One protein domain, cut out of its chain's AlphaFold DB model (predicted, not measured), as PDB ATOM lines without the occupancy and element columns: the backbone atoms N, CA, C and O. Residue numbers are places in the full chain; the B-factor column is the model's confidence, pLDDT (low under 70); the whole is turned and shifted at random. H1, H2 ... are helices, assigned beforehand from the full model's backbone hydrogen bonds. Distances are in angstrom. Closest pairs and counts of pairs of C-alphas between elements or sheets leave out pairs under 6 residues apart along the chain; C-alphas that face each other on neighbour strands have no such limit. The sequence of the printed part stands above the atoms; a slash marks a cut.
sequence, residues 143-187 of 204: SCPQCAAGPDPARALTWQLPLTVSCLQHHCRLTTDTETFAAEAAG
ATOM      1  N   SER A 143     138.186  78.679 107.259       92.94
ATOM      2  CA  SER A 143     137.600  78.776 108.580       92.94
ATOM      3  C   SER A 143     136.100  78.534 108.505       92.94
ATOM      4  O   SER A 143     135.463  78.686 107.465       92.94
ATOM      5  N   CYS A 144     135.536  78.093 109.619       94.00
ATOM      6  CA  CYS A 144     134.099  78.112 109.813       94.00
ATOM      7  C   CYS A 144     133.713  79.504 110.337       94.00
ATOM      8  O   CYS A 144     134.258  79.888 111.378       94.00
ATOM      9  N   PRO A 145     132.772  80.231 109.699       93.06
ATOM     10  CA  PRO A 145     132.370  81.557 110.168       93.06
ATOM     11  C   PRO A 145     131.864  81.558 111.617       93.06
ATOM     12  O   PRO A 145     132.187  82.452 112.394       93.06
ATOM     13  N   GLN A 146     131.158  80.497 112.027       93.56
ATOM     14  CA  GLN A 146     130.668  80.356 113.403       93.56
ATOM     15  C   GLN A 146     131.790  80.046 114.404       93.56
ATOM     16  O   GLN A 146     131.835  80.654 115.470       93.56
ATOM     17  N   CYS A 147     132.739  79.156 114.068       92.75
ATOM     18  CA  CYS A 147     133.918  78.931 114.918       92.75
ATOM     19  C   CYS A 147     134.731  80.219 115.083       92.75
ATOM     20  O   CYS A 147     135.194  80.507 116.182       92.75
ATOM     21  N   ALA A 148     134.908  80.982 114.000       90.94
ATOM     22  CA  ALA A 148     135.689  82.214 113.999       90.94
ATOM     23  C   ALA A 148     135.046  83.328 114.843       90.94
ATOM     24  O   ALA A 148     135.768  84.072 115.505       90.94
ATOM     25  N   ALA A 149     133.713  83.417 114.852       90.31
ATOM     26  CA  ALA A 149     132.957  84.367 115.672       90.31
ATOM     27  C   ALA A 149     132.809  83.937 117.147       90.31
ATOM     28  O   ALA A 149     132.365  84.723 117.985       90.31
ATOM     29  N   GLY A 150     133.148  82.686 117.471       89.12
ATOM     30  CA  GLY A 150     133.045  82.142 118.820       89.12
ATOM     31  C   GLY A 150     134.057  82.743 119.809       89.12
ATOM     32  O   GLY A 150     135.053  83.350 119.414       89.12
ATOM     33  N   PRO A 151     133.855  82.528 121.124       86.31
ATOM     34  CA  PRO A 151     134.737  83.063 122.167       86.31
ATOM     35  C   PRO A 151     136.135  82.425 122.181       86.31
ATOM     36  O   PRO A 151     137.049  82.964 122.800       86.31
ATOM     37  N   ASP A 152     136.297  81.272 121.531       85.94
ATOM     38  CA  ASP A 152     137.538  80.507 121.487       85.94
ATOM     39  C   ASP A 152     137.794  80.004 120.053       85.94
ATOM     40  O   ASP A 152     137.512  78.844 119.735       85.94
ATOM     41  N   PRO A 153     138.231  80.895 119.141       89.50
ATOM     42  CA  PRO A 153     138.265  80.609 117.714       89.50
ATOM     43  C   PRO A 153     139.361  79.596 117.387       89.50
ATOM     44  O   PRO A 153     140.546  79.929 117.334       89.50
ATOM     45  N   ALA A 154     138.946  78.354 117.148       90.75
ATOM     46  CA  ALA A 154     139.810  77.260 116.733       90.75
ATOM     47  C   ALA A 154     139.607  76.916 115.249       90.75
ATOM     48  O   ALA A 154     138.494  76.970 114.718       90.75
ATOM     49  N   ARG A 155     140.693  76.528 114.579       93.06
ATOM     50  CA  ARG A 155     140.702  76.024 113.202       93.06
ATOM     51  C   ARG A 155     141.292  74.625 113.174       93.06
ATOM     52  O   ARG A 155     142.374  74.388 113.714       93.06
ATOM     53  N   ALA A 156     140.588  73.709 112.521       94.50
ATOM     54  CA  ALA A 156     141.087  72.358 112.329       94.50
ATOM     55  C   ALA A 156     142.180  72.330 111.251       94.50
ATOM     56  O   ALA A 156     142.076  72.998 110.221       94.50
ATOM     57  N   LEU A 157     143.207  71.509 111.457       94.06
ATOM     58  CA  LEU A 157     144.265  71.257 110.482       94.06
ATOM     59  C   LEU A 157     143.709  70.623 109.198       94.06
ATOM     60  O   LEU A 157     144.148  70.968 108.104       94.06
ATOM     61  N   THR A 158     142.681  69.770 109.311       93.75
ATOM     62  CA  THR A 158     141.993  69.152 108.160       93.75
ATOM     63  C   THR A 158     141.416  70.175 107.184       93.75
ATOM     64  O   THR A 158     141.326  69.890 105.993       93.75
ATOM     65  N   TRP A 159     141.069  71.383 107.643       93.81
ATOM     66  CA  TRP A 159     140.510  72.441 106.791       93.81
ATOM     67  C   TRP A 159     141.528  73.016 105.799       93.81
ATOM     68  O   TRP A 159     141.144  73.641 104.807       93.81
ATOM     69  N   GLN A 160     142.821  72.773 106.033       91.81
ATOM     70  CA  GLN A 160     143.903  73.137 105.115       91.81
ATOM     71  C   GLN A 160     144.076  72.120 103.979       91.81
ATOM     72  O   GLN A 160     144.762  72.391 102.996       91.81
ATOM     73  N   LEU A 161     143.425  70.961 104.086       92.31
ATOM     74  CA  LEU A 161     143.523  69.858 103.139       92.31
ATOM     75  C   LEU A 161     142.241  69.757 102.291       92.31
ATOM     76  O   LEU A 161     141.171  70.202 102.714       92.31
ATOM     77  N   PRO A 162     142.293  69.167 101.086       90.56
ATOM     78  CA  PRO A 162     141.125  68.866 100.264       90.56
ATOM     79  C   PRO A 162     140.369  67.619 100.771       90.56
ATOM     80  O   PRO A 162     139.915  66.811  99.971       90.56
ATOM     81  N   LEU A 163     140.258  67.445 102.093       89.69
ATOM     82  CA  LEU A 163     139.540  66.329 102.726       89.69
ATOM     83  C   LEU A 163     138.126  66.722 103.157       89.69
ATOM     84  O   LEU A 163     137.208  65.913 103.110       89.69
ATOM     85  N   THR A 164     137.951  67.971 103.588       88.81
ATOM     86  CA  THR A 164     136.678  68.477 104.106       88.81
ATOM     87  C   THR A 164     136.402  69.868 103.558       88.81
ATOM     88  O   THR A 164     137.294  70.717 103.536       88.81
ATOM     89  N   VAL A 165     135.154  70.122 103.172       90.06
ATOM     90  CA  VAL A 165     134.672  71.448 102.743       90.06
ATOM     91  C   VAL A 165     133.683  72.065 103.736       90.06
ATOM     92  O   VAL A 165     133.175  73.161 103.506       90.06
ATOM     93  N   SER A 166     133.425  71.378 104.851       92.31
ATOM     94  CA  SER A 166     132.441  71.749 105.866       92.31
ATOM     95  C   SER A 166     133.001  71.670 107.287       92.31
ATOM     96  O   SER A 166     133.961  70.952 107.575       92.31
ATOM     97  N   CYS A 167     132.389  72.431 108.192       92.19
ATOM     98  CA  CYS A 167     132.615  72.321 109.625       92.19
ATOM     99  C   CYS A 167     131.781  71.170 110.192       92.19
ATOM    100  O   CYS A 167     130.557  71.201 110.096       92.19
ATOM    101  N   LEU A 168     132.421  70.195 110.838       88.00
ATOM    102  CA  LEU A 168     131.716  69.050 111.433       88.00
ATOM    103  C   LEU A 168     130.929  69.401 112.704       88.00
ATOM    104  O   LEU A 168     130.080  68.625 113.117       88.00
ATOM    105  N   GLN A 169     131.215  70.548 113.325       89.81
ATOM    106  CA  GLN A 169     130.513  71.009 114.525       89.81
ATOM    107  C   GLN A 169     129.294  71.875 114.184       89.81
ATOM    108  O   GLN A 169     128.253  71.752 114.815       89.81
ATOM    109  N   HIS A 170     129.437  72.769 113.203       92.12
ATOM    110  CA  HIS A 170     128.411  73.758 112.851       92.12
ATOM    111  C   HIS A 170     127.645  73.413 111.571       92.12
ATOM    112  O   HIS A 170     126.738  74.147 111.193       92.12
ATOM    113  N   HIS A 171     128.022  72.331 110.881       92.25
ATOM    114  CA  HIS A 171     127.385  71.863 109.645       92.25
ATOM    115  C   HIS A 171     127.213  72.969 108.592       92.25
ATOM    116  O   HIS A 171     126.211  73.050 107.886       92.25
ATOM    117  N   CYS A 172     128.227  73.824 108.467       93.19
ATOM    118  CA  CYS A 172     128.266  74.900 107.487       93.19
ATOM    119  C   CYS A 172     129.491  74.767 106.583       93.19
ATOM    120  O   CYS A 172     130.487  74.123 106.936       93.19
ATOM    121  N   ARG A 173     129.428  75.392 105.411       94.56
ATOM    122  CA  ARG A 173     130.543  75.486 104.472       94.56
ATOM    123  C   ARG A 173     131.717  76.218 105.127       94.56
ATOM    124  O   ARG A 173     131.530  77.184 105.866       94.56
ATOM    125  N   LEU A 174     132.929  75.746 104.852       94.81
ATOM    126  CA  LEU A 174     134.151  76.459 105.212       94.81
ATOM    127  C   LEU A 174     134.397  77.587 104.207       94.81
ATOM    128  O   LEU A 174     134.361  77.345 103.000       94.81
ATOM    129  N   THR A 175     134.693  78.786 104.698       94.56
ATOM    130  CA  THR A 175     135.074  79.932 103.869       94.56
ATOM    131  C   THR A 175     136.585  80.070 103.837       94.56
ATOM    132  O   THR A 175     137.272  79.847 104.835       94.56
ATOM    133  N   THR A 176     137.126  80.400 102.674       92.50
ATOM    134  CA  THR A 176     138.544  80.727 102.515       92.50
ATOM    135  C   THR A 176     138.850  82.121 103.062       92.50
ATOM    136  O   THR A 176     137.966  82.977 103.154       92.50
ATOM    137  N   ASP A 177     140.119  82.379 103.381       88.44
ATOM    138  CA  ASP A 177     140.572  83.728 103.753       88.44
ATOM    139  C   ASP A 177     140.261  84.751 102.637       88.44
ATOM    140  O   ASP A 177     139.886  85.884 102.924       88.44
ATOM    141  N   THR A 178     140.344  84.346 101.362       89.88
ATOM    142  CA  THR A 178     140.018  85.202 100.206       89.88
ATOM    143  C   THR A 178     138.535  85.562 100.141       89.88
ATOM    144  O   THR A 178     138.208  86.723  99.918       89.88
ATOM    145  N   GLU A 179     137.637  84.596 100.352       91.19
ATOM    146  CA  GLU A 179     136.192  84.860 100.407       91.19
ATOM    147  C   GLU A 179     135.835  85.757 101.592       91.19
ATOM    148  O   GLU A 179     135.051  86.688 101.446       91.19
ATOM    149  N   THR A 180     136.457  85.505 102.747       89.12
ATOM    150  CA  THR A 180     136.241  86.298 103.962       89.12
ATOM    151  C   THR A 180     136.673  87.750 103.745       89.12
ATOM    152  O   THR A 180     135.900  88.665 104.008       89.12
ATOM    153  N   PHE A 181     137.864  87.963 103.178       88.56
ATOM    154  CA  PHE A 181     138.359  89.296 102.839       88.56
ATOM    155  C   PHE A 181     137.469  90.012 101.813       88.56
ATOM    156  O   PHE A 181     137.223  91.209 101.937       88.56
ATOM    157  N   ALA A 182     136.972  89.295 100.800       90.00
ATOM    158  CA  ALA A 182     136.082  89.869  99.796       90.00
ATOM    159  C   ALA A 182     134.747  90.336 100.406       90.00
ATOM    160  O   ALA A 182     134.304  91.440 100.096       90.00
ATOM    161  N   ALA A 183     134.150  89.541 101.301       88.56
ATOM    162  CA  ALA A 183     132.930  89.914 102.018       88.56
ATOM    163  C   ALA A 183     133.155  91.147 102.913       88.56
ATOM    164  O   ALA A 183     132.389  92.107 102.845       88.56
ATOM    165  N   GLU A 184     134.258  91.178 103.674       89.38
ATOM    166  CA  GLU A 184     134.633  92.336 104.500       89.38
ATOM    167  C   GLU A 184     134.803  93.611 103.661       89.38
ATOM    168  O   GLU A 184     134.279  94.665 104.022       89.38
ATOM    169  N   ALA A 185     135.490  93.520 102.517       91.75
ATOM    170  CA  ALA A 185     135.685  94.647 101.607       91.75
ATOM    171  C   ALA A 185     134.369  95.145 100.979       91.75
ATOM    172  O   ALA A 185     134.246  96.333 100.679       91.75
ATOM    173  N   ALA A 186     133.390  94.254 100.797       92.06
ATOM    174  CA  ALA A 186     132.049  94.583 100.318       92.06
ATOM    175  C   ALA A 186     131.106  95.092 101.429       92.06
ATOM    176  O   ALA A 186     130.006  95.553 101.129       92.06
ATOM    177  N   GLY A 187     131.518  95.037 102.703       90.69
ATOM    178  CA  GLY A 187     130.655  95.351 103.846       90.69
ATOM    179  C   GLY A 187     129.576  94.294 104.105       90.69
ATOM    180  O   GLY A 187     128.584  94.580 104.777       90.69
TER     181      GLY A 187
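What this domain is: This is residues 143 to 187 of the 204 residues of the protein "TniQ family protein" of Nocardia flavorosea (UniProt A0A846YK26). A small body of loops holds two short helices, H1 and H2, set apart from each other, and a longer helix, H3, leaves it as an arm whose residues 181 to 187 stick out. The 45 printed residues have three named helices, in the order H1, H2, H3, and no named strand; the class is all helix, though under half of the residues, 19, are in named elements. The whole is compact, with a radius of gyration of the C-alphas of 10.7 A and spans of 28 by 26 by 16 A.

How they stand to each other: H1, residues 145 to 149, is apart from H2, residues 157 to 160. H3, residues 177 to 186, is apart from both. Each O i to N i+4 pair in H1 and H3 is within hydrogen-bond range; H2 is too short for such a pair.

Where its parts are: H1 begins at C-alpha 145 (132.370, 81.557, 110.168). H3 measures 14.2 A and ends at C-alpha 186 (132.049, 94.583, 100.318).

The domain as a whole: The C-alphas farthest apart, Leu 163 and Gly 187, are 30.4 A apart. The H2 to H3 link, residues 161 to 176, is long. The printed part has no cut, and no printed residue is under 70 in pLDDT.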